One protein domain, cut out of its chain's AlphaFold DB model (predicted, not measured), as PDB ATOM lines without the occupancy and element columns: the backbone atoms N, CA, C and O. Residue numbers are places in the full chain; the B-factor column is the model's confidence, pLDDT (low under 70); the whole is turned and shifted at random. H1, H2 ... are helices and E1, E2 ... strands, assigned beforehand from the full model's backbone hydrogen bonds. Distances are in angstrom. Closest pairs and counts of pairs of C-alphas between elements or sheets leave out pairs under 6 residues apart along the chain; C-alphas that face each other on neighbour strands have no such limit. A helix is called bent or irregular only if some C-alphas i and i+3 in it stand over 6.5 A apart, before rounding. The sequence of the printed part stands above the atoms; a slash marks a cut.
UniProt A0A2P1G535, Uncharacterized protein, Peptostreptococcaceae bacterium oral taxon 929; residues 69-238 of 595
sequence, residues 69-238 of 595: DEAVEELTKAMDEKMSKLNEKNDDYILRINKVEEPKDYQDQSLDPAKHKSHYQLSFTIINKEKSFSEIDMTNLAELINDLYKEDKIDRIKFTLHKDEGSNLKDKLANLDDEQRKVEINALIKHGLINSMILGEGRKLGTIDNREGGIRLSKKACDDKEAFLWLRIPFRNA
ATOM      1  N   ASP A  69      -4.655 -12.837 -33.696       75.69
ATOM      2  CA  ASP A  69      -3.636 -13.052 -32.663       75.69
ATOM      3  C   ASP A  69      -3.179 -11.727 -32.029       75.69
ATOM      4  O   ASP A  69      -3.138 -11.611 -30.806       75.69
ATOM      5  N   GLU A  70      -2.942 -10.690 -32.838       82.31
ATOM      6  CA  GLU A  70      -2.590  -9.346 -32.348       82.31
ATOM      7  C   GLU A  70      -3.710  -8.733 -31.494       82.31
ATOM      8  O   GLU A  70      -3.449  -8.059 -30.494       82.31
ATOM      9  N   ALA A  71      -4.973  -8.970 -31.868       81.69
ATOM     10  CA  ALA A  71      -6.127  -8.505 -31.106       81.69
ATOM     11  C   ALA A  71      -6.277  -9.248 -29.763       81.69
ATOM     12  O   ALA A  71      -6.651  -8.631 -28.762       81.69
ATOM     13  N   VAL A  72      -5.966 -10.550 -29.712       81.62
ATOM     14  CA  VAL A  72      -5.943 -11.331 -28.460       81.62
ATOM     15  C   VAL A  72      -4.798 -10.878 -27.549       81.62
ATOM     16  O   VAL A  72      -5.016 -10.699 -26.349       81.62
ATOM     17  N   GLU A  73      -3.602 -10.642 -28.092       84.56
ATOM     18  CA  GLU A  73      -2.442 -10.176 -27.324       84.56
ATOM     19  C   GLU A  73      -2.700  -8.799 -26.693       84.56
ATOM     20  O   GLU A  73      -2.484  -8.596 -25.494       84.56
ATOM     21  N   GLU A  74      -3.244  -7.859 -27.467       87.25
ATOM     22  CA  GLU A  74      -3.593  -6.528 -26.970       87.25
ATOM     23  C   GLU A  74      -4.657  -6.579 -25.867       87.25
ATOM     24  O   GLU A  74      -4.525  -5.906 -24.840       87.25
ATOM     25  N   LEU A  75      -5.708  -7.381 -26.065       87.88
ATOM     26  CA  LEU A  75      -6.764  -7.562 -25.075       87.88
ATOM     27  C   LEU A  75      -6.218  -8.216 -23.793       87.88
ATOM     28  O   LEU A  75      -6.579  -7.805 -22.689       87.88
ATOM     29  N   THR A  76      -5.306  -9.183 -23.925       87.50
ATOM     30  CA  THR A  76      -4.613  -9.823 -22.796       87.50
ATOM     31  C   THR A  76      -3.801  -8.806 -22.004       87.50
ATOM     32  O   THR A  76      -3.951  -8.727 -20.788       87.50
ATOM     33  N   LYS A  77      -3.004  -7.977 -22.683       89.62
ATOM     34  CA  LYS A  77      -2.195  -6.940 -22.035       89.62
ATOM     35  C   LYS A  77      -3.055  -5.916 -21.289       89.62
ATOM     36  O   LYS A  77      -2.756  -5.582 -20.145       89.62
ATOM     37  N   ALA A  78      -4.147  -5.460 -21.905       91.31
ATOM     38  CA  ALA A  78      -5.079  -4.529 -21.267       91.31
ATOM     39  C   ALA A  78      -5.731  -5.133 -20.008       91.31
ATOM     40  O   ALA A  78      -5.929  -4.440 -19.008       91.31
ATOM     41  N   MET A  79      -6.036  -6.435 -20.037       89.81
ATOM     42  CA  MET A  79      -6.558  -7.162 -18.881       89.81
ATOM     43  C   MET A  79      -5.510  -7.282 -17.761       89.81
ATOM     44  O   MET A  79      -5.821  -6.978 -16.609       89.81
ATOM     45  N   ASP A  80      -4.269  -7.654 -18.089       88.62
ATOM     46  CA  ASP A  80      -3.161  -7.795 -17.131       88.62
ATOM     47  C   ASP A  80      -2.857  -6.481 -16.383       88.62
ATOM     48  O   ASP A  80      -2.630  -6.480 -15.171       88.62
ATOM     49  N   GLU A  81      -2.916  -5.335 -17.068       89.56
ATOM     50  CA  GLU A  81      -2.686  -4.015 -16.458       89.56
ATOM     51  C   GLU A  81      -3.777  -3.626 -15.442       89.56
ATOM     52  O   GLU A  81      -3.525  -2.870 -14.496       89.56
ATOM     53  N   LYS A  82      -5.000  -4.145 -15.610       86.38
ATOM     54  CA  LYS A  82      -6.182  -3.738 -14.833       86.38
ATOM     55  C   LYS A  82      -6.631  -4.774 -13.803       86.38
ATOM     56  O   LYS A  82      -7.290  -4.401 -12.830       86.38
ATOM     57  N   MET A  83      -6.258  -6.046 -13.953       82.69
ATOM     58  CA  MET A  83      -6.772  -7.149 -13.130       82.69
ATOM     59  C   MET A  83      -6.475  -6.995 -11.629       82.69
ATOM     60  O   MET A  83      -7.278  -7.417 -10.802       82.69
ATOM     61  N   SER A  84      -5.374  -6.336 -11.250       75.81
ATOM     62  CA  SER A  84      -5.014  -6.121  -9.837       75.81
ATOM     63  C   SER A  84      -6.083  -5.353  -9.044       75.81
ATOM     64  O   SER A  84      -6.201  -5.548  -7.835       75.81
ATOM     65  N   LYS A  85      -6.902  -4.542  -9.728       77.44
ATOM     66  CA  LYS A  85      -8.000  -3.757  -9.146       77.44
ATOM     67  C   LYS A  85      -9.256  -4.582  -8.831       77.44
ATOM     68  O   LYS A  85     -10.141  -4.082  -8.150       77.44
ATOM     69  N   LEU A  86      -9.351  -5.826  -9.311       82.44
ATOM     70  CA  LEU A  86     -10.519  -6.694  -9.090       82.44
ATOM     71  C   LEU A  86     -10.497  -7.444  -7.760       82.44
ATOM     72  O   LEU A  86     -11.510  -8.022  -7.373       82.44
ATOM     73  N   ASN A  87      -9.346  -7.495  -7.091       84.44
ATOM     74  CA  ASN A  87      -9.231  -8.228  -5.841       84.44
ATOM     75  C   ASN A  87     -10.004  -7.491  -4.744       84.44
ATOM     76  O   ASN A  87      -9.633  -6.389  -4.346       84.44
ATOM     77  N   GLU A  88     -11.058  -8.123  -4.240       87.38
ATOM     78  CA  GLU A  88     -11.955  -7.553  -3.240       87.38
ATOM     79  C   GLU A  88     -12.086  -8.507  -2.053       87.38
ATOM     80  O   GLU A  88     -12.122  -9.727  -2.218       87.38
ATOM     81  N   LYS A  89     -12.165  -7.957  -0.843       88.38
ATOM     82  CA  LYS A  89     -12.463  -8.703   0.380       88.38
ATOM     83  C   LYS A  89     -13.400  -7.869   1.240       88.38
ATOM     84  O   LYS A  89     -13.055  -6.747   1.608       88.38
ATOM     85  N   ASN A  90     -14.543  -8.439   1.589       90.50
ATOM     86  CA  ASN A  90     -15.495  -7.870   2.535       90.50
ATOM     87  C   ASN A  90     -16.053  -8.982   3.446       90.50
ATOM     88  O   ASN A  90     -15.568 -10.115   3.418       90.50
ATOM     89  N   ASP A  91     -17.037  -8.658   4.285       90.19
ATOM     90  CA  ASP A  91     -17.610  -9.610   5.247       90.19
ATOM     91  C   ASP A  91     -18.497 -10.687   4.590       90.19
ATOM     92  O   ASP A  91     -18.787 -11.716   5.204       90.19
ATOM     93  N   ASP A  92     -18.915 -10.478   3.338       93.25
ATOM     94  CA  ASP A  92     -19.803 -11.373   2.601       93.25
ATOM     95  C   ASP A  92     -19.047 -12.320   1.653       93.25
ATOM     96  O   ASP A  92     -19.437 -13.486   1.513       93.25
ATOM     97  N   TYR A  93     -17.965 -11.861   1.014       92.88
ATOM     98  CA  TYR A  93     -17.190 -12.641   0.047       92.88
ATOM     99  C   TYR A  93     -15.754 -12.129  -0.170       92.88
ATOM    100  O   TYR A  93     -15.374 -11.032   0.246       92.88
ATOM    101  N   ILE A  94     -14.955 -12.939  -0.873       88.81
ATOM    102  CA  ILE A  94     -13.643 -12.561  -1.419       88.81
ATOM    103  C   ILE A  94     -13.635 -12.837  -2.923       88.81
ATOM    104  O   ILE A  94     -13.943 -13.949  -3.350       88.81
ATOM    105  N   LEU A  95     -13.251 -11.838  -3.716       88.50
ATOM    106  CA  LEU A  95     -12.972 -11.960  -5.144       88.50
ATOM    107  C   LEU A  95     -11.465 -11.943  -5.376       88.50
ATOM    108  O   LEU A  95     -10.771 -11.046  -4.896       88.50
ATOM    109  N   ARG A  96     -10.955 -12.918  -6.132       83.19
ATOM    110  CA  ARG A  96      -9.549 -12.948  -6.553       83.19
ATOM    111  C   ARG A  96      -9.391 -13.310  -8.002       83.19
ATOM    112  O   ARG A  96      -9.780 -14.409  -8.383       83.19
ATOM    113  N   ILE A  97      -8.762 -12.437  -8.776       84.38
ATOM    114  CA  ILE A  97      -8.433 -12.743 -10.160       84.38
ATOM    115  C   ILE A  97      -6.967 -13.118 -10.317       84.38
ATOM    116  O   ILE A  97      -6.073 -12.402  -9.874       84.38
ATOM    117  N   ASN A  98      -6.738 -14.233 -11.001       79.00
ATOM    118  CA  ASN A  98      -5.412 -14.717 -11.350       79.00
ATOM    119  C   ASN A  98      -5.365 -15.029 -12.842       79.00
ATOM    120  O   ASN A  98      -6.346 -15.531 -13.400       79.00
ATOM    121  N   LYS A  99      -4.222 -14.757 -13.472       79.19
ATOM    122  CA  LYS A  99      -3.930 -15.246 -14.816       79.19
ATOM    123  C   LYS A  99      -3.685 -16.751 -14.739       79.19
ATOM    124  O   LYS A  99      -3.040 -17.225 -13.808       79.19
ATOM    125  N   VAL A 100      -4.230 -17.482 -15.698       70.19
ATOM    126  CA  VAL A 100      -4.037 -18.924 -15.871       70.19
ATOM    127  C   VAL A 100      -3.234 -19.090 -17.164       70.19
ATOM    128  O   VAL A 100      -3.535 -18.413 -18.145       70.19
ATOM    129  N   GLU A 101      -2.166 -19.895 -17.162       56.91
ATOM    130  CA  GLU A 101      -1.263 -20.003 -18.324       56.91
ATOM    131  C   GLU A 101      -2.006 -20.397 -19.619       56.91
ATOM    132  O   GLU A 101      -2.921 -21.227 -19.609       56.91
ATOM    133  N   GLU A 102      -1.605 -19.776 -20.737       49.59
ATOM    134  CA  GLU A 102      -2.280 -19.852 -22.039       49.59
ATOM    135  C   GLU A 102      -2.416 -21.289 -22.580       49.59
ATOM    136  O   GLU A 102      -1.451 -22.064 -22.601       49.59
ATOM    137  N   PRO A 103      -3.586 -21.666 -23.121       43.72
ATOM    138  CA  PRO A 103      -3.731 -22.927 -23.827       43.72
ATOM    139  C   PRO A 103      -3.105 -22.888 -25.229       43.72
ATOM    140  O   PRO A 103      -3.605 -22.216 -26.119       43.72
ATOM    141  N   LYS A 104      -2.090 -23.727 -25.474       36.94
ATOM    142  CA  LYS A 104      -1.483 -23.970 -26.806       36.94
ATOM    143  C   LYS A 104      -2.413 -24.620 -27.851       36.94
ATOM    144  O   LYS A 104      -1.940 -24.997 -28.915       36.94
ATOM    145  N   ASP A 105      -3.699 -24.798 -27.556       41.44
ATOM    146  CA  ASP A 105      -4.638 -25.499 -28.437       41.44
ATOM    147  C   ASP A 105      -6.054 -24.924 -28.294       41.44
ATOM    148  O   ASP A 105      -6.721 -25.117 -27.275       41.44
ATOM    149  N   TYR A 106      -6.518 -24.239 -29.339       44.91
ATOM    150  CA  TYR A 106      -7.871 -23.677 -29.466       44.91
ATOM    151  C   TYR A 106      -8.889 -24.684 -30.051       44.91
ATOM    152  O   TYR A 106      -9.945 -24.295 -30.540       44.91
ATOM    153  N   GLN A 107      -8.578 -25.984 -30.038       37.28
ATOM    154  CA  GLN A 107      -9.322 -27.023 -30.772       37.28
ATOM    155  C   GLN A 107     -10.437 -27.722 -29.966       37.28
ATOM    156  O   GLN A 107     -11.110 -28.601 -30.504       37.28
ATOM    157  N   ASP A 108     -10.665 -27.373 -28.694       39.16
ATOM    158  CA  ASP A 108     -11.655 -28.086 -27.872       39.16
ATOM    159  C   ASP A 108     -13.081 -27.521 -28.036       39.16
ATOM    160  O   ASP A 108     -13.404 -26.427 -27.571       39.16
ATOM    161  N   GLN A 109     -13.944 -28.307 -28.689       39.97
ATOM    162  CA  GLN A 109     -15.383 -28.064 -28.863       39.97
ATOM    163  C   GLN A 109     -16.227 -28.495 -27.643       39.97
ATOM    164  O   GLN A 109     -17.453 -28.589 -27.743       39.97
ATOM    165  N   SER A 110     -15.594 -28.808 -26.504       38.28
ATOM    166  CA  SER A 110     -16.267 -29.121 -25.237       38.28
ATOM    167  C   SER A 110     -17.321 -28.063 -24.872       38.28
ATOM    168  O   SER A 110     -17.163 -26.886 -25.160       38.28
ATOM    169  N   LEU A 111     -18.430 -28.487 -24.260       41.47
ATOM    170  CA  LEU A 111     -19.601 -27.649 -23.936       41.47
ATOM    171  C   LEU A 111     -19.640 -27.246 -22.444       41.47
ATOM    172  O   LEU A 111     -20.678 -26.832 -21.935       41.47
ATOM    173  N   ASP A 112     -18.540 -27.450 -21.717       45.03
ATOM    174  CA  ASP A 112     -18.466 -27.352 -20.257       45.03
ATOM    175  C   ASP A 112     -17.542 -26.193 -19.828       45.03
ATOM    176  O   ASP A 112     -16.329 -26.291 -20.038       45.03
ATOM    177  N   PRO A 113     -18.067 -25.121 -19.189       42.34
ATOM    178  CA  PRO A 113     -17.283 -24.032 -18.585       42.34
ATOM    179  C   PRO A 113     -16.113 -24.499 -17.709       42.34
ATOM    180  O   PRO A 113     -15.083 -23.826 -17.679       42.34
ATOM    181  N   ALA A 114     -16.234 -25.660 -17.053       38.91
ATOM    182  CA  ALA A 114     -15.193 -26.250 -16.213       38.91
ATOM    183  C   ALA A 114     -14.059 -26.920 -17.012       38.91
ATOM    184  O   ALA A 114     -12.990 -27.184 -16.456       38.91
ATOM    185  N   LYS A 115     -14.279 -27.200 -18.305       40.22
ATOM    186  CA  LYS A 115     -13.323 -27.845 -19.227       40.22
ATOM    187  C   LYS A 115     -12.717 -26.883 -20.243       40.22
ATOM    188  O   LYS A 115     -11.771 -27.249 -20.934       40.22
ATOM    189  N   HIS A 116     -13.225 -25.656 -20.331       48.62
ATOM    190  CA  HIS A 116     -12.601 -24.618 -21.138       48.62
ATOM    191  C   HIS A 116     -11.332 -24.107 -20.463       48.62
ATOM    192  O   HIS A 116     -11.335 -23.743 -19.286       48.62
ATOM    193  N   LYS A 117     -10.237 -24.039 -21.222       52.94
ATOM    194  CA  LYS A 117      -8.999 -23.428 -20.743       52.94
ATOM    195  C   LYS A 117      -9.183 -21.904 -20.701       52.94
ATOM    196  O   LYS A 117      -9.158 -21.226 -21.726       52.94
ATOM    197  N   SER A 118      -9.486 -21.391 -19.512       59.09
ATOM    198  CA  SER A 118      -9.681 -19.969 -19.222       59.09
ATOM    199  C   SER A 118      -8.360 -19.211 -19.233       59.09
ATOM    200  O   SER A 118      -7.354 -19.753 -18.794       59.09
ATOM    201  N   HIS A 119      -8.383 -17.945 -19.649       70.12
ATOM    202  CA  HIS A 119      -7.206 -17.068 -19.576       70.12
ATOM    203  C   HIS A 119      -7.035 -16.515 -18.157       70.12
ATOM    204  O   HIS A 119      -5.927 -16.282 -17.683       70.12
ATOM    205  N   TYR A 120      -8.158 -16.330 -17.460       82.06
ATOM    206  CA  TYR A 120      -8.195 -15.806 -16.105       82.06
ATOM    207  C   TYR A 120      -9.187 -16.597 -15.256       82.06
ATOM    208  O   TYR A 120     -10.243 -17.020 -15.734       82.06
ATOM    209  N   GLN A 121      -8.874 -16.747 -13.974       83.06
ATOM    210  CA  GLN A 121      -9.778 -17.296 -12.972       83.06
ATOM    211  C   GLN A 121     -10.105 -16.219 -11.941       83.06
ATOM    212  O   GLN A 121      -9.222 -15.799 -11.197       83.06
ATOM    213  N   LEU A 122     -11.373 -15.810 -11.875       87.75
ATOM    214  CA  LEU A 122     -11.921 -14.937 -10.840       87.75
ATOM    215  C   LEU A 122     -12.568 -15.809  -9.755       87.75
ATOM    216  O   LEU A 122     -13.736 -16.170  -9.835       87.75
ATOM    217  N   SER A 123     -11.790 -16.200  -8.754       82.81
ATOM    218  CA  SER A 123     -12.253 -17.030  -7.641       82.81
ATOM    219  C   SER A 123     -13.214 -16.241  -6.753       82.81
ATOM    220  O   SER A 123     -12.860 -15.156  -6.292       82.81
ATOM    221  N   PHE A 124     -14.404 -16.795  -6.512       90.88
ATOM    222  CA  PHE A 124     -15.427 -16.223  -5.641       90.88
ATOM    223  C   PHE A 124     -15.545 -17.070  -4.368       90.88
ATOM    224  O   PHE A 124     -16.170 -18.135  -4.371       90.88
ATOM    225  N   THR A 125     -14.965 -16.596  -3.269       89.25
ATOM    226  CA  THR A 125     -15.028 -17.259  -1.959       89.25
ATOM    227  C   THR A 125     -16.199 -16.712  -1.146       89.25
ATOM    228  O   THR A 125     -16.277 -15.514  -0.888       89.25
ATOM    229  N   ILE A 126     -17.109 -17.584  -0.717       93.12
ATOM    230  CA  ILE A 126     -18.363 -17.227  -0.044       93.12
ATOM    231  C   ILE A 126     -18.168 -17.247   1.472       93.12
ATOM    232  O   ILE A 126     -18.014 -18.320   2.060       93.12
ATOM    233  N   ILE A 127     -18.241 -16.077   2.113       92.88
ATOM    234  CA  ILE A 127     -18.163 -15.939   3.575       92.88
ATOM    235  C   ILE A 127     -19.574 -15.936   4.170       92.88
ATOM    236  O   ILE A 127     -19.899 -16.789   4.996       92.88
ATOM    237  N   ASN A 128     -20.454 -15.046   3.711       93.75
ATOM    238  CA  ASN A 128     -21.829 -14.966   4.192       93.75
ATOM    239  C   ASN A 128     -22.774 -15.786   3.308       93.75
ATOM    240  O   ASN A 128     -23.272 -15.326   2.280       93.75
ATOM    241  N   LYS A 129     -23.070 -17.015   3.743       91.25
ATOM    242  CA  LYS A 129     -23.958 -17.933   3.014       91.25
ATOM    243  C   LYS A 129     -25.394 -17.423   2.896       91.25
ATOM    244  O   LYS A 129     -26.094 -17.859   1.987       91.25
ATOM    245  N   GLU A 130     -25.827 -16.521   3.773       92.00
ATOM    246  CA  GLU A 130     -27.203 -16.019   3.812       92.00
ATOM    247  C   GLU A 130     -27.429 -14.803   2.909       92.00
ATOM    248  O   GLU A 130     -28.577 -14.486   2.595       92.00
ATOM    249  N   LYS A 131     -26.347 -14.149   2.464       91.75
ATOM    250  CA  LYS A 131     -26.389 -12.988   1.573       91.75
ATOM    251  C   LYS A 131     -27.044 -13.353   0.243       91.75
ATOM    252  O   LYS A 131     -26.814 -14.440  -0.285       91.75
ATOM    253  N   SER A 132     -27.854 -12.461  -0.319       89.50
ATOM    254  CA  SER A 132     -28.413 -12.665  -1.659       89.50
ATOM    255  C   SER A 132     -27.371 -12.368  -2.739       89.50
ATOM    256  O   SER A 132     -26.672 -11.360  -2.669       89.50
ATOM    257  N   PHE A 133     -27.320 -13.185  -3.793       85.25
ATOM    258  CA  PHE A 133     -26.459 -12.940  -4.952       85.25
ATOM    259  C   PHE A 133     -26.756 -11.601  -5.638       85.25
ATOM    260  O   PHE A 133     -25.845 -10.921  -6.098       85.25
ATOM    261  N   SER A 134     -28.024 -11.176  -5.663       84.06
ATOM    262  CA  SER A 134     -28.418  -9.884  -6.246       84.06
ATOM    263  C   SER A 134     -27.786  -8.685  -5.528       84.06
ATOM    264  O   SER A 134     -27.604  -7.624  -6.131       84.06
ATOM    265  N   GLU A 135     -27.436  -8.860  -4.253       86.94
ATOM    266  CA  GLU A 135     -26.856  -7.836  -3.385       86.94
ATOM    267  C   GLU A 135     -25.324  -7.807  -3.415       86.94
ATOM    268  O   GLU A 135     -24.741  -6.944  -2.767       86.94
ATOM    269  N   ILE A 136     -24.668  -8.720  -4.141       87.56
ATOM    270  CA  ILE A 136     -23.212  -8.665  -4.331       87.56
ATOM    271  C   ILE A 136     -22.854  -7.383  -5.076       87.56
ATOM    272  O   ILE A 136     -23.541  -7.002  -6.026       87.56
ATOM    273  N   ASP A 137     -21.762  -6.737  -4.686       87.06
ATOM    274  CA  ASP A 137     -21.211  -5.626  -5.440       87.06
ATOM    275  C   ASP A 137     -20.243  -6.144  -6.518       87.06
ATOM    276  O   ASP A 137     -19.226  -6.756  -6.219       87.06
ATOM    277  N   MET A 138     -20.566  -5.933  -7.797       88.25
ATOM    278  CA  MET A 138     -19.652  -6.238  -8.909       88.25
ATOM    279  C   MET A 138     -19.141  -4.954  -9.576       88.25
ATOM    280  O   MET A 138     -18.744  -4.984 -10.740       88.25
ATOM    281  N   THR A 139     -19.153  -3.820  -8.867       88.81
ATOM    282  CA  THR A 139     -18.768  -2.510  -9.416       88.81
ATOM    283  C   THR A 139     -17.330  -2.498  -9.924       88.81
ATOM    284  O   THR A 139     -17.109  -2.038 -11.038       88.81
ATOM    285  N   ASN A 140     -16.371  -3.090  -9.205       89.50
ATOM    286  CA  ASN A 140     -14.974  -3.162  -9.666       89.50
ATOM    287  C   ASN A 140     -14.835  -3.956 -10.978       89.50
ATOM    288  O   ASN A 140     -14.079  -3.580 -11.875       89.50
ATOM    289  N   LEU A 141     -15.598  -5.048 -11.121       90.81
ATOM    290  CA  LEU A 141     -15.635  -5.832 -12.357       90.81
ATOM    291  C   LEU A 141     -16.323  -5.073 -13.494       90.81
ATOM    292  O   LEU A 141     -15.866  -5.129 -14.637       90.81
ATOM    293  N   ALA A 142     -17.384  -4.335 -13.180       92.00
ATOM    294  CA  ALA A 142     -18.072  -3.484 -14.138       92.00
ATOM    295  C   ALA A 142     -17.200  -2.312 -14.608       92.00
ATOM    296  O   ALA A 142     -17.203  -2.000 -15.796       92.00
ATOM    297  N   GLU A 143     -16.422  -1.702 -13.712       92.31
ATOM    298  CA  GLU A 143     -15.459  -0.647 -14.031       92.31
ATOM    299  C   GLU A 143     -14.363  -1.167 -14.959       92.31
ATOM    300  O   GLU A 143     -14.109  -0.556 -15.993       92.31
ATOM    301  N   LEU A 144     -13.790  -2.340 -14.668       93.00
ATOM    302  CA  LEU A 144     -12.802  -2.956 -15.553       93.00
ATOM    303  C   LEU A 144     -13.375  -3.225 -16.953       93.00
ATOM    304  O   LEU A 144     -12.725  -2.937 -17.955       93.00
ATOM    305  N   ILE A 145     -14.592  -3.766 -17.039       93.38
ATOM    306  CA  ILE A 145     -15.239  -4.042 -18.330       93.38
ATOM    307  C   ILE A 145     -15.565  -2.731 -19.065       93.38
ATOM    308  O   ILE A 145     -15.395  -2.658 -20.282       93.38
ATOM    309  N   ASN A 146     -15.977  -1.682 -18.349       94.19
ATOM    310  CA  ASN A 146     -16.208  -0.352 -18.916       94.19
ATOM    311  C   ASN A 146     -14.913   0.271 -19.460       94.19
ATOM    312  O   ASN A 146     -14.923   0.841 -20.548       94.19
ATOM    313  N   ASP A 147     -13.799   0.131 -18.742       93.12
ATOM    314  CA  ASP A 147     -12.477   0.567 -19.191       93.12
ATOM    315  C   ASP A 147     -12.066  -0.138 -20.487       93.12
ATOM    316  O   ASP A 147     -11.719   0.525 -21.464       93.12
ATOM    317  N   LEU A 148     -12.175  -1.473 -20.530       93.31
ATOM    318  CA  LEU A 148     -11.880  -2.253 -21.737       93.31
ATOM    319  C   LEU A 148     -12.767  -1.834 -22.917       93.31
ATOM    320  O   LEU A 148     -12.300  -1.780 -24.053       93.31
ATOM    321  N   TYR A 149     -14.036  -1.516 -22.664       92.81
ATOM    322  CA  TYR A 149     -14.951  -1.015 -23.688       92.81
ATOM    323  C   TYR A 149     -14.555   0.387 -24.186       92.81
ATOM    324  O   TYR A 149     -14.511   0.623 -25.391       92.81
ATOM    325  N   LYS A 150     -14.212   1.320 -23.287       92.06
ATOM    326  CA  LYS A 150     -13.784   2.692 -23.637       92.06
ATOM    327  C   LYS A 150     -12.480   2.728 -24.420       92.06
ATOM    328  O   LYS A 150     -12.307   3.591 -25.273       92.06
ATOM    329  N   GLU A 151     -11.581   1.801 -24.122       91.69
ATOM    330  CA  GLU A 151     -10.306   1.618 -24.817       91.69
ATOM    331  C   GLU A 151     -10.449   0.822 -26.126       91.69
ATOM    332  O   GLU A 151      -9.440   0.460 -26.743       91.69
ATOM    333  N   ASP A 152     -11.694   0.548 -26.539       89.25
ATOM    334  CA  ASP A 152     -12.053  -0.191 -27.747       89.25
ATOM    335  C   ASP A 152     -11.386  -1.581 -27.795       89.25
ATOM    336  O   ASP A 152     -10.992  -2.077 -28.850       89.25
ATOM    337  N   LYS A 153     -11.217  -2.227 -26.635       91.06
ATOM    338  CA  LYS A 153     -10.658  -3.586 -26.526       91.06
ATOM    339  C   LYS A 153     -11.724  -4.663 -26.657       91.06
ATOM    340  O   LYS A 153     -11.417  -5.772 -27.083       91.06
ATOM    341  N   ILE A 154     -12.966  -4.345 -26.295       92.00
ATOM    342  CA  ILE A 154     -14.105  -5.268 -26.325       92.00
ATOM    343  C   ILE A 154     -15.345  -4.560 -26.865       92.00
ATOM    344  O   ILE A 154     -15.551  -3.376 -26.612       92.00
ATOM    345  N   ASP A 155     -16.209  -5.301 -27.552       89.06
ATOM    346  CA  ASP A 155     -17.525  -4.828 -28.003       89.06
ATOM    347  C   ASP A 155     -18.668  -5.777 -27.601       89.06
ATOM    348  O   ASP A 155     -19.847  -5.418 -27.676       89.06
ATOM    349  N   ARG A 156     -18.332  -6.980 -27.122       88.62
ATOM    350  CA  ARG A 156     -19.277  -8.031 -26.752       88.62
ATOM    351  C   ARG A 156     -18.934  -8.647 -25.406       88.62
ATOM    352  O   ARG A 156     -17.772  -8.898 -25.084       88.62
ATOM    353  N   ILE A 157     -19.990  -8.968 -24.660       89.69
ATOM    354  CA  ILE A 157     -19.925  -9.766 -23.435       89.69
ATOM    355  C   ILE A 157     -20.831 -10.996 -23.547       89.69
ATOM    356  O   ILE A 157     -22.006 -10.909 -23.925       89.69
ATOM    357  N   LYS A 158     -20.282 -12.166 -23.223       85.75
ATOM    358  CA  LYS A 158     -20.956 -13.470 -23.255       85.75
ATOM    359  C   LYS A 158     -20.822 -14.129 -21.881       85.75
ATOM    360  O   LYS A 158     -19.754 -14.125 -21.293       85.75
ATOM    361  N   PHE A 159     -21.900 -14.718 -21.372       78.19
ATOM    362  CA  PHE A 159     -21.901 -15.446 -20.087       78.19
ATOM    363  C   PHE A 159     -22.096 -16.958 -20.263       78.19
ATOM    364  O   PHE A 159     -21.955 -17.731 -19.325       78.19
ATOM    365  N   THR A 160     -22.464 -17.373 -21.476       63.12
ATOM    366  CA  THR A 160     -22.727 -18.758 -21.885       63.12
ATOM    367  C   THR A 160     -22.154 -18.947 -23.287       63.12
ATOM    368  O   THR A 160     -22.211 -18.027 -24.105       63.12
ATOM    369  N   LEU A 161     -21.578 -20.116 -23.570       49.38
ATOM    370  CA  LEU A 161     -20.883 -20.388 -24.837       49.38
ATOM    371  C   LEU A 161     -21.821 -20.495 -26.045       49.38
ATOM    372  O   LEU A 161     -21.381 -20.281 -27.167       49.38
ATOM    373  N   HIS A 162     -23.100 -20.806 -25.820       50.03
ATOM    374  CA  HIS A 162     -24.070 -21.138 -26.874       50.03
ATOM    375  C   HIS A 162     -24.975 -19.971 -27.286       50.03
ATOM    376  O   HIS A 162     -25.907 -20.159 -28.063       50.03
ATOM    377  N   LYS A 163     -24.749 -18.766 -26.749       56.28
ATOM    378  CA  LYS A 163     -25.387 -17.554 -27.273       56.28
ATOM    379  C   LYS A 163     -24.511 -17.016 -28.396       56.28
ATOM    380  O   LYS A 163     -23.529 -16.331 -28.113       56.28
ATOM    381  N   ASP A 164     -24.893 -17.322 -29.635       49.81
ATOM    382  CA  ASP A 164     -24.115 -17.022 -30.846       49.81
ATOM    383  C   ASP A 164     -23.648 -15.555 -30.907       49.81
ATOM    384  O   ASP A 164     -22.512 -15.272 -31.286       49.81
ATOM    385  N   GLU A 165     -24.452 -14.613 -30.403       60.44
ATOM    386  CA  GLU A 165     -24.152 -13.181 -30.525       60.44
ATOM    387  C   GLU A 165     -23.638 -12.511 -29.236       60.44
ATOM    388  O   GLU A 165     -22.918 -11.513 -29.309       60.44
ATOM    389  N   GLY A 166     -23.916 -13.054 -28.046       63.59
ATOM    390  CA  GLY A 166     -23.670 -12.330 -26.787       63.59
ATOM    391  C   GLY A 166     -24.468 -11.025 -26.669       63.59
ATOM    392  O   GLY A 166     -25.320 -10.723 -27.496       63.59
ATOM    393  N   SER A 167     -24.232 -10.240 -25.616       76.56
ATOM    394  CA  SER A 167     -24.762  -8.871 -25.557       76.56
ATOM    395  C   SER A 167     -23.803  -7.928 -26.276       76.56
ATOM    396  O   SER A 167     -22.651  -7.810 -25.858       76.56
ATOM    397  N   ASN A 168     -24.285  -7.251 -27.320       83.25
ATOM    398  CA  ASN A 168     -23.565  -6.148 -27.948       83.25
ATOM    399  C   ASN A 168     -23.522  -4.962 -26.974       83.25
ATOM    400  O   ASN A 168     -24.562  -4.397 -26.624       83.25
ATOM    401  N   LEU A 169     -22.324  -4.615 -26.505       85.56
ATOM    402  CA  LEU A 169     -22.130  -3.511 -25.569       85.56
ATOM    403  C   LEU A 169     -22.392  -2.168 -26.246       85.56
ATOM    404  O   LEU A 169     -22.922  -1.270 -25.602       85.56
ATOM    405  N   LYS A 170     -22.110  -2.042 -27.546       83.81
ATOM    406  CA  LYS A 170     -22.354  -0.803 -28.289       83.81
ATOM    407  C   LYS A 170     -23.832  -0.428 -28.286       83.81
ATOM    408  O   LYS A 170     -24.155   0.725 -28.034       83.81
ATOM    409  N   ASP A 171     -24.714  -1.403 -28.494       84.19
ATOM    410  CA  ASP A 171     -26.162  -1.171 -28.530       84.19
ATOM    411  C   ASP A 171     -26.719  -0.856 -27.136       84.19
ATOM    412  O   ASP A 171     -27.580   0.007 -26.986       84.19
ATOM    413  N   LYS A 172     -26.209  -1.539 -26.101       83.44
ATOM    414  CA  LYS A 172     -26.685  -1.386 -24.716       83.44
ATOM    415  C   LYS A 172     -26.159  -0.143 -24.014       83.44
ATOM    416  O   LYS A 172     -26.837   0.404 -23.154       83.44
ATOM    417  N   LEU A 173     -24.943   0.275 -24.352       88.88
ATOM    418  CA  LEU A 173     -24.241   1.374 -23.694       88.88
ATOM    419  C   LEU A 173     -24.263   2.665 -24.524       88.88
ATOM    420  O   LEU A 173     -23.666   3.666 -24.117       88.88
ATOM    421  N   ALA A 174     -24.924   2.657 -25.688       82.12
ATOM    422  CA  ALA A 174     -25.080   3.835 -26.530       82.12
ATOM    423  C   ALA A 174     -25.754   4.973 -25.752       82.12
ATOM    424  O   ALA A 174     -26.807   4.793 -25.144       82.12
ATOM    425  N   ASN A 175     -25.170   6.171 -25.829       85.88
ATOM    426  CA  ASN A 175     -25.680   7.401 -25.211       85.88
ATOM    427  C   ASN A 175     -25.711   7.415 -23.669       85.88
ATOM    428  O   ASN A 175     -26.282   8.346 -23.102       85.88
ATOM    429  N   LEU A 176     -25.094   6.436 -23.001       90.50
ATOM    430  CA  LEU A 176     -24.917   6.439 -21.548       90.50
ATOM    431  C   LEU A 176     -23.605   7.130 -21.155       90.50
ATOM    432  O   LEU A 176     -22.576   6.961 -21.819       90.50
ATOM    433  N   ASP A 177     -23.630   7.883 -20.055       92.31
ATOM    434  CA  ASP A 177     -22.415   8.404 -19.424       92.31
ATOM    435  C   ASP A 177     -21.626   7.305 -18.684       92.31
ATOM    436  O   ASP A 177     -22.022   6.139 -18.628       92.31
ATOM    437  N   ASP A 178     -20.464   7.654 -18.131       88.69
ATOM    438  CA  ASP A 178     -19.566   6.672 -17.520       88.69
ATOM    439  C   ASP A 178     -20.150   5.970 -16.284       88.69
ATOM    440  O   ASP A 178     -19.934   4.772 -16.101       88.69
ATOM    441  N   GLU A 179     -20.917   6.688 -15.461       90.50
ATOM    442  CA  GLU A 179     -21.563   6.116 -14.278       90.50
ATOM    443  C   GLU A 179     -22.735   5.222 -14.681       90.50
ATOM    444  O   GLU A 179     -22.868   4.098 -14.193       90.50
ATOM    445  N   GLN A 180     -23.538   5.675 -15.643       92.38
ATOM    446  CA  GLN A 180     -24.645   4.899 -16.196       92.38
ATOM    447  C   GLN A 180     -24.161   3.599 -16.848       92.38
ATOM    448  O   GLN A 180     -24.759   2.545 -16.629       92.38
ATOM    449  N   ARG A 181     -23.044   3.636 -17.591       92.25
ATOM    450  CA  ARG A 181     -22.443   2.429 -18.179       92.25
ATOM    451  C   ARG A 181     -22.013   1.427 -17.119       92.25
ATOM    452  O   ARG A 181     -22.299   0.243 -17.268       92.25
ATOM    453  N   LYS A 182     -21.366   1.880 -16.041       91.38
ATOM    454  CA  LYS A 182     -20.954   1.001 -14.935       91.38
ATOM    455  C   LYS A 182     -22.154   0.317 -14.277       91.38
ATOM    456  O   LYS A 182     -22.103  -0.888 -14.037       91.38
ATOM    457  N   VAL A 183     -23.248   1.046 -14.048       90.94
ATOM    458  CA  VAL A 183     -24.495   0.479 -13.503       90.94
ATOM    459  C   VAL A 183     -25.088  -0.575 -14.442       90.94
ATOM    460  O   VAL A 183     -25.415  -1.675 -13.992       90.94
ATOM    461  N   GLU A 184     -25.173  -0.280 -15.740       91.00
ATOM    462  CA  GLU A 184     -25.718  -1.213 -16.733       91.00
ATOM    463  C   GLU A 184     -24.846  -2.467 -16.868       91.00
ATOM    464  O   GLU A 184     -25.346  -3.589 -16.826       91.00
ATOM    465  N   ILE A 185     -23.521  -2.313 -16.941       92.00
ATOM    466  CA  ILE A 185     -22.585  -3.443 -16.991       92.00
ATOM    467  C   ILE A 185     -22.700  -4.300 -15.725       92.00
ATOM    468  O   ILE A 185     -22.741  -5.526 -15.824       92.00
ATOM    469  N   ASN A 186     -22.807  -3.690 -14.542       91.12
ATOM    470  CA  ASN A 186     -23.010  -4.414 -13.286       91.12
ATOM    471  C   ASN A 186     -24.302  -5.255 -13.327       91.12
ATOM    472  O   ASN A 186     -24.292  -6.441 -12.989       91.12
ATOM    473  N   ALA A 187     -25.403  -4.680 -13.822       88.38
ATOM    474  CA  ALA A 187     -26.658  -5.404 -14.014       88.38
ATOM    475  C   ALA A 187     -26.513  -6.558 -15.024       88.38
ATOM    476  O   ALA A 187     -26.976  -7.672 -14.758       88.38
ATOM    477  N   LEU A 188     -25.809  -6.333 -16.141       88.81
ATOM    478  CA  LEU A 188     -25.515  -7.363 -17.139       88.81
ATOM    479  C   LEU A 188     -24.699  -8.515 -16.558       88.81
ATOM    480  O   LEU A 188     -25.023  -9.667 -16.836       88.81
ATOM    481  N   ILE A 189     -23.684  -8.222 -15.743       89.50
ATOM    482  CA  ILE A 189     -22.873  -9.233 -15.055       89.50
ATOM    483  C   ILE A 189     -23.748 -10.067 -14.133       89.50
ATOM    484  O   ILE A 189     -23.761 -11.292 -14.246       89.50
ATOM    485  N   LYS A 190     -24.514  -9.421 -13.251       86.44
ATOM    486  CA  LYS A 190     -25.375 -10.122 -12.290       86.44
ATOM    487  C   LYS A 190     -26.389 -11.007 -12.998       86.44
ATOM    488  O   LYS A 190     -26.443 -12.204 -12.732       86.44
ATOM    489  N   HIS A 191     -27.148 -10.447 -13.936       83.12
ATOM    490  CA  HIS A 191     -28.145 -11.192 -14.697       83.12
ATOM    491  C   HIS A 191     -27.499 -12.295 -15.549       83.12
ATOM    492  O   HIS A 191     -28.014 -13.408 -15.642       83.12
ATOM    493  N   GLY A 192     -26.343 -12.020 -16.152       82.06
ATOM    494  CA  GLY A 192     -25.573 -12.977 -16.935       82.06
ATOM    495  C   GLY A 192     -25.114 -14.184 -16.121       82.06
ATOM    496  O   GLY A 192     -25.319 -15.317 -16.555       82.06
ATOM    497  N   LEU A 193     -24.559 -13.947 -14.931       81.75
ATOM    498  CA  LEU A 193     -24.099 -14.984 -14.006       81.75
ATOM    499  C   LEU A 193     -25.251 -15.756 -13.361       81.75
ATOM    500  O   LEU A 193     -25.184 -16.978 -13.262       81.75
ATOM    501  N   ILE A 194     -26.330 -15.067 -12.973       76.19
ATOM    502  CA  ILE A 194     -27.558 -15.713 -12.488       76.19
ATOM    503  C   ILE A 194     -28.062 -16.709 -13.534       76.19
ATOM    504  O   ILE A 194     -28.306 -17.872 -13.216       76.19
ATOM    505  N   ASN A 195     -28.145 -16.281 -14.794       70.94
ATOM    506  CA  ASN A 195     -28.623 -17.133 -15.874       70.94
ATOM    507  C   ASN A 195     -27.657 -18.274 -16.202       70.94
ATOM    508  O   ASN A 195     -28.110 -19.402 -16.378       70.94
ATOM    509  N   SER A 196     -26.344 -18.019 -16.266       67.88
ATOM    510  CA  SER A 196     -25.364 -19.059 -16.613       67.88
ATOM    511  C   SER A 196     -25.283 -20.166 -15.564       67.88
ATOM    512  O   SER A 196     -25.103 -21.329 -15.907       67.88
ATOM    513  N   MET A 197     -25.491 -19.829 -14.291       66.94
ATOM    514  CA  MET A 197     -25.532 -20.795 -13.196       66.94
ATOM    515  C   MET A 197     -26.923 -21.397 -12.953       66.94
ATOM    516  O   MET A 197     -27.073 -22.213 -12.035       66.94
ATOM    517  N   ILE A 198     -27.940 -21.008 -13.733       59.19
ATOM    518  CA  ILE A 198     -29.340 -21.431 -13.562       59.19
ATOM    519  C   ILE A 198     -29.824 -21.118 -12.133       59.19
ATOM    520  O   ILE A 198     -30.397 -21.946 -11.415       59.19
ATOM    521  N   LEU A 199     -29.518 -19.909 -11.671       55.81
ATOM    522  CA  LEU A 199     -29.968 -19.379 -10.394       55.81
ATOM    523  C   LEU A 199     -31.280 -18.625 -10.605       55.81
ATOM    524  O   LEU A 199     -31.483 -17.969 -11.618       55.81
ATOM    525  N   GLY A 200     -32.187 -18.708  -9.634       52.34
ATOM    526  CA  GLY A 200     -33.255 -17.715  -9.532       52.34
ATOM    527  C   GLY A 200     -32.696 -16.369  -9.059       52.34
ATOM    528  O   GLY A 200     -31.645 -16.320  -8.413       52.34
ATOM    529  N   GLU A 201     -33.418 -15.283  -9.319       55.41
ATOM    530  CA  GLU A 201     -33.153 -14.011  -8.643       55.41
ATOM    531  C   GLU A 201     -33.324 -14.164  -7.121       55.41
ATOM    532  O   GLU A 201     -34.129 -14.970  -6.645       55.41
ATOM    533  N   GLY A 202     -32.528 -13.430  -6.338       56.75
ATOM    534  CA  GLY A 202     -32.627 -13.448  -4.873       56.75
ATOM    535  C   GLY A 202     -32.074 -14.707  -4.185       56.75
ATOM    536  O   GLY A 202     -32.351 -14.943  -3.008       56.75
ATOM    537  N   ARG A 203     -31.326 -15.567  -4.893       75.88
ATOM    538  CA  ARG A 203     -30.738 -16.786  -4.307       75.88
ATOM    539  C   ARG A 203     -29.598 -16.446  -3.354       75.88
ATOM    540  O   ARG A 203     -28.751 -15.612  -3.655       75.88
ATOM    541  N   LYS A 204     -29.560 -17.150  -2.223       88.06
ATOM    542  CA  LYS A 204     -28.512 -17.010  -1.210       88.06
ATOM    543  C   LYS A 204     -27.173 -17.557  -1.708       88.06
ATOM    544  O   LYS A 204     -27.167 -18.595  -2.381       88.06
ATOM    545  N   LEU A 205     -26.055 -16.940  -1.322       86.19
ATOM    546  CA  LEU A 205     -24.714 -17.376  -1.734       86.19
ATOM    547  C   LEU A 205     -24.430 -18.821  -1.321       86.19
ATOM    548  O   LEU A 205     -23.876 -19.591  -2.090       86.19
ATOM    549  N   GLY A 206     -24.917 -19.279  -0.170       82.19
ATOM    550  CA  GLY A 206     -24.742 -20.673   0.241       82.19
ATOM    551  C   GLY A 206     -25.290 -21.705  -0.756       82.19
ATOM    552  O   GLY A 206     -24.853 -22.849  -0.737       82.19
ATOM    553  N   THR A 207     -26.223 -21.318  -1.636       83.31
ATOM    554  CA  THR A 207     -26.825 -22.212  -2.645       83.31
ATOM    555  C   THR A 207     -26.019 -22.330  -3.939       83.31
ATOM    556  O   THR A 207     -26.362 -23.146  -4.804       83.31
ATOM    557  N   ILE A 208     -24.981 -21.503  -4.088       78.44
ATOM    558  CA  ILE A 208     -24.131 -21.444  -5.283       78.44
ATOM    559  C   ILE A 208     -22.737 -22.017  -5.031       78.44
ATOM    560  O   ILE A 208     -21.896 -21.994  -5.921       78.44
ATOM    561  N   ASP A 209     -22.514 -22.568  -3.840       81.00
ATOM    562  CA  ASP A 209     -21.324 -23.348  -3.535       81.00
ATOM    563  C   ASP A 209     -21.135 -24.488  -4.550       81.00
ATOM    564  O   ASP A 209     -22.104 -25.098  -5.011       81.00
ATOM    565  N   ASN A 210     -19.880 -24.736  -4.920       71.81
ATOM    566  CA  ASN A 210     -19.457 -25.677  -5.959       71.81
ATOM    567  C   ASN A 210     -20.047 -25.434  -7.359       71.81
ATOM    568  O   ASN A 210     -19.949 -26.301  -8.226       71.81
ATOM    569  N   ARG A 211     -20.627 -24.255  -7.624       81.12
ATOM    570  CA  ARG A 211     -21.013 -23.849  -8.984       81.12
ATOM    571  C   ARG A 211     -19.879 -23.127  -9.691       81.12
ATOM    572  O   ARG A 211     -18.924 -22.647  -9.074       81.12
ATOM    573  N   GLU A 212     -20.012 -23.030 -11.007       76.88
ATOM    574  CA  GLU A 212     -19.078 -22.305 -11.859       76.88
ATOM    575  C   GLU A 212     -19.833 -21.357 -12.783       76.88
ATOM    576  O   GLU A 212     -20.824 -21.729 -13.409       76.88
ATOM    577  N   GLY A 213     -19.357 -20.118 -12.841       79.19
ATOM    578  CA  GLY A 213     -19.757 -19.124 -13.823       79.19
ATOM    579  C   GLY A 213     -18.629 -18.854 -14.812       79.19
ATOM    580  O   GLY A 213     -17.489 -19.288 -14.634       79.19
ATOM    581  N   GLY A 214     -18.939 -18.090 -15.852       83.44
ATOM    582  CA  GLY A 214     -17.950 -17.652 -16.822       83.44
ATOM    583  C   GLY A 214     -18.361 -16.354 -17.496       83.44
ATOM    584  O   GLY A 214     -19.550 -16.096 -17.690       83.44
ATOM    585  N   ILE A 215     -17.369 -15.543 -17.852       87.25
ATOM    586  CA  ILE A 215     -17.536 -14.328 -18.649       87.25
ATOM    587  C   ILE A 215     -16.537 -14.394 -19.796       87.25
ATOM    588  O   ILE A 215     -15.335 -14.515 -19.580       87.25
ATOM    589  N   ARG A 216     -17.037 -14.298 -21.022       87.31
ATOM    590  CA  ARG A 216     -16.247 -14.094 -22.227       87.31
ATOM    591  C   ARG A 216     -16.362 -12.647 -22.657       87.31
ATOM    592  O   ARG A 216     -17.461 -12.153 -22.908       87.31
ATOM    593  N   LEU A 217     -15.213 -12.004 -22.754       90.00
ATOM    594  CA  LEU A 217     -15.057 -10.665 -23.296       90.00
ATOM    595  C   LEU A 217     -14.470 -10.809 -24.694       90.00
ATOM    596  O   LEU A 217     -13.532 -11.586 -24.866       90.00
ATOM    597  N   SER A 218     -15.030 -10.135 -25.692       87.88
ATOM    598  CA  SER A 218     -14.572 -10.309 -27.072       87.88
ATOM    599  C   SER A 218     -14.722  -9.063 -27.931       87.88
ATOM    600  O   SER A 218     -15.530  -8.185 -27.623       87.88
ATOM    601  N   LYS A 219     -13.967  -9.046 -29.033       87.06
ATOM    602  CA  LYS A 219     -14.064  -8.090 -30.137       87.06
ATOM    603  C   LYS A 219     -13.891  -8.814 -31.470       87.06
ATOM    604  O   LYS A 219     -13.128  -9.777 -31.550       87.06
ATOM    605  N   LYS A 220     -14.576  -8.371 -32.525       82.44
ATOM    606  CA  LYS A 220     -14.292  -8.865 -33.881       82.44
ATOM    607  C   LYS A 220     -12.960  -8.309 -34.395       82.44
ATOM    608  O   LYS A 220     -12.731  -7.103 -34.340       82.44
ATOM    609  N   ALA A 221     -12.106  -9.199 -34.885       78.44
ATOM    610  CA  ALA A 221     -10.895  -8.881 -35.624       78.44
ATOM    611  C   ALA A 221     -11.201  -8.753 -37.124       78.44
ATOM    612  O   ALA A 221     -12.323  -8.979 -37.584       78.44
ATOM    613  N   CYS A 222     -10.188  -8.371 -37.888       74.62
ATOM    614  CA  CYS A 222     -10.316  -8.010 -39.297       74.62
ATOM    615  C   CYS A 222     -10.509  -9.191 -40.244       74.62
ATOM    616  O   CYS A 222     -10.974  -9.016 -41.365       74.62
ATOM    617  N   ASP A 223     -10.175 -10.393 -39.785       71.25
ATOM    618  CA  ASP A 223     -10.438 -11.655 -40.470       71.25
ATOM    619  C   ASP A 223     -11.824 -12.231 -40.118       71.25
ATOM    620  O   ASP A 223     -12.051 -13.433 -40.262       71.25
ATOM    621  N   ASP A 224     -12.728 -11.384 -39.612       69.81
ATOM    622  CA  ASP A 224     -14.054 -11.723 -39.083       69.81
ATOM    623  C   ASP A 224     -14.048 -12.730 -37.915       69.81
ATOM    624  O   ASP A 224     -15.114 -13.147 -37.442       69.81
ATOM    625  N   LYS A 225     -12.874 -13.093 -37.377       72.38
ATOM    626  CA  LYS A 225     -12.776 -13.931 -36.177       72.38
ATOM    627  C   LYS A 225     -12.984 -13.092 -34.923       72.38
ATOM    628  O   LYS A 225     -12.554 -11.947 -34.828       72.38
ATOM    629  N   GLU A 226     -13.614 -13.667 -33.906       76.19
ATOM    630  CA  GLU A 226     -13.705 -13.021 -32.593       76.19
ATOM    631  C   GLU A 226     -12.410 -13.255 -31.807       76.19
ATOM    632  O   GLU A 226     -12.132 -14.393 -31.442       76.19
ATOM    633  N   ALA A 227     -11.656 -12.200 -31.497       82.69
ATOM    634  CA  ALA A 227     -10.641 -12.218 -30.446       82.69
ATOM    635  C   ALA A 227     -11.340 -12.198 -29.079       82.69
ATOM    636  O   ALA A 227     -12.269 -11.410 -28.875       82.69
ATOM    637  N   PHE A 228     -10.956 -13.079 -28.149       83.88
ATOM    638  CA  PHE A 228     -11.666 -13.213 -26.875       83.88
ATOM    639  C   PHE A 228     -10.777 -13.602 -25.694       83.88
ATOM    640  O   PHE A 228      -9.787 -14.303 -25.849       83.88
ATOM    641  N   LEU A 229     -11.226 -13.233 -24.493       84.00
ATOM    642  CA  LEU A 229     -10.730 -13.737 -23.214       84.00
ATOM    643  C   LEU A 229     -11.848 -14.438 -22.451       84.00
ATOM    644  O   LEU A 229     -12.973 -13.938 -22.393       84.00
ATOM    645  N   TRP A 230     -11.520 -15.561 -21.813       82.44
ATOM    646  CA  TRP A 230     -12.411 -16.265 -20.886       82.44
ATOM    647  C   TRP A 230     -11.982 -16.059 -19.439       82.44
ATOM    648  O   TRP A 230     -10.867 -16.429 -19.062       82.44
ATOM    649  N   LEU A 231     -12.907 -15.539 -18.635       85.00
ATOM    650  CA  LEU A 231     -12.828 -15.453 -17.185       85.00
ATOM    651  C   LEU A 231     -13.699 -16.567 -16.594       85.00
ATOM    652  O   LEU A 231     -14.925 -16.507 -16.700       85.00
ATOM    653  N   ARG A 232     -13.091 -17.582 -15.976       82.62
ATOM    654  CA  ARG A 232     -13.805 -18.624 -15.217       82.62
ATOM    655  C   ARG A 232     -14.041 -18.148 -13.787       82.62
ATOM    656  O   ARG A 232     -13.140 -17.574 -13.180       82.62
ATOM    657  N   ILE A 233     -15.227 -18.404 -13.242       86.81
ATOM    658  CA  ILE A 233     -15.638 -17.937 -11.912       86.81
ATOM    659  C   ILE A 233     -16.073 -19.129 -11.053       86.81
ATOM    660  O   ILE A 233     -17.256 -19.473 -11.040       86.81
ATOM    661  N   PRO A 234     -15.147 -19.809 -10.357       78.75
ATOM    662  CA  PRO A 234     -15.519 -20.838  -9.398       78.75
ATOM    663  C   PRO A 234     -16.082 -20.191  -8.130       78.75
ATOM    664  O   PRO A 234     -15.421 -19.370  -7.492       78.75
ATOM    665  N   PHE A 235     -17.290 -20.601  -7.747       85.69
ATOM    666  CA  PHE A 235     -17.917 -20.232  -6.483       85.69
ATOM    667  C   PHE A 235     -17.621 -21.321  -5.458       85.69
ATOM    668  O   PHE A 235     -17.931 -22.494  -5.692       85.69
ATOM    669  N   ARG A 236     -16.970 -20.961  -4.353       82.44
ATOM    670  CA  ARG A 236     -16.548 -21.909  -3.315       82.44
ATOM    671  C   ARG A 236     -16.899 -21.375  -1.940       82.44
ATOM    672  O   ARG A 236     -16.699 -20.195  -1.655       82.44
ATOM    673  N   ASN A 237     -17.428 -22.234  -1.082       88.00
ATOM    674  CA  ASN A 237     -17.597 -21.922   0.325       88.00
ATOM    675  C   ASN A 237     -16.239 -21.642   0.988       88.00
ATOM    676  O   ASN A 237     -15.242 -22.297   0.696       88.00
ATOM    677  N   ALA A 238     -16.203 -20.644   1.869       89.94
ATOM    678  CA  ALA A 238     -14.991 -20.305   2.594       89.94
ATOM    679  C   ALA A 238     -14.559 -21.416   3.560       89.94
ATOM    680  O   ALA A 238     -15.379 -21.937   4.320       89.94
TER     681      ALA A 238
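What this domain is: This is residues 69 to 238 of the 595 residues of an uncharacterized protein of Peptostreptococcaceae bacterium oral taxon 929 (UniProt A0A2P1G535). A twisted sheet of five strands has three helices over one face, H1 near E1 and E5, H4 by E4 and E3, and H2 between H1 and H4; the other face has no named helix, and the long loop of residues 100 to 119 reaches out on that side. The printed part has 170 residues, with four named helices and five named strands in the order H1 E1 E2 H2 E3 H3 H4 E4 E5. The sheet's order is E1 E2 E5 E4 E3, mixed, and the class is mixed, helices and strands. The whole is compact, with a radius of gyration of the C-alphas of 15.4 A and spans of 47 by 38 by 29 A.

How they stand to each other: H1, residues 69 to 86, is on the sheet at a height of 7.3 A; the C-alphas of Val 72 and of Ala 227 in E5, residues 226 to 237, are its closest to that strand, 5.2 A apart. E1, residues 93 to 99, and E2, residues 120 to 126, form an antiparallel hairpin, with N 96 and O 123 2.9 A apart. E2 is parallel to E5, with N 122 and O 232 2.8 A apart. H2, residues 139 to 150, touches H1 at residues 78 to 86 alone, closest at the C-alphas of Leu 86 and Asn 140, 5.7 A, with a shallow tilt of 31 degrees, opposite ways. E3, residues 156 to 158, is an edge strand, antiparallel to E4, residues 212 to 220, with N 158 and O 216 2.8 A apart. E2, H2 and E3 make a split strand-helix-strand unit, two strands running the same way with E5 and E4 between them, and its crossover is right-handed. H3, residues 169 to 173, is only just not on the sheet, with 4 pairs of C-alphas within 10 A. H4, residues 178 to 196, touches H2, closest at the C-alphas of Ala 142 and Asn 186, 5.1 A, with a steep tilt of 68 degrees, only just short of about perpendicular. H1, H2 and H4 on the same face of the sheet make two layers, helices and sheet. E4 and E5 form an antiparallel hairpin, with N 215 and O 231 2.9 A apart. Every O i to N i+4 pair is within hydrogen-bond range in H2, H3 and H4, and 10 of 14 are in H1.

Where its parts are: H1 begins at C-alpha 69, (-3.636, -13.052, -32.663), and measures 25.4 A; it is irregular, with C-alphas 81 and 84 7.3 A apart, and has a kink of 36 degrees near residue 80. H4 measures 26.4 A and E4 26.2 A. E5 measures 34.3 A and ends at C-alpha 237, (-17.597, -21.922, 0.325).

The domain as a whole: The C-alphas of Glu 130 and Asp 223 are the two farthest apart, 47.6 A. The printed part has no cut. The links E1 to E2, E2 to H2 and H4 to E4 are long. The mean pLDDT of the printed part is 79.0, and it is under 70 at residues 101 to 118, 160 to 166, 196 to 202 and 224.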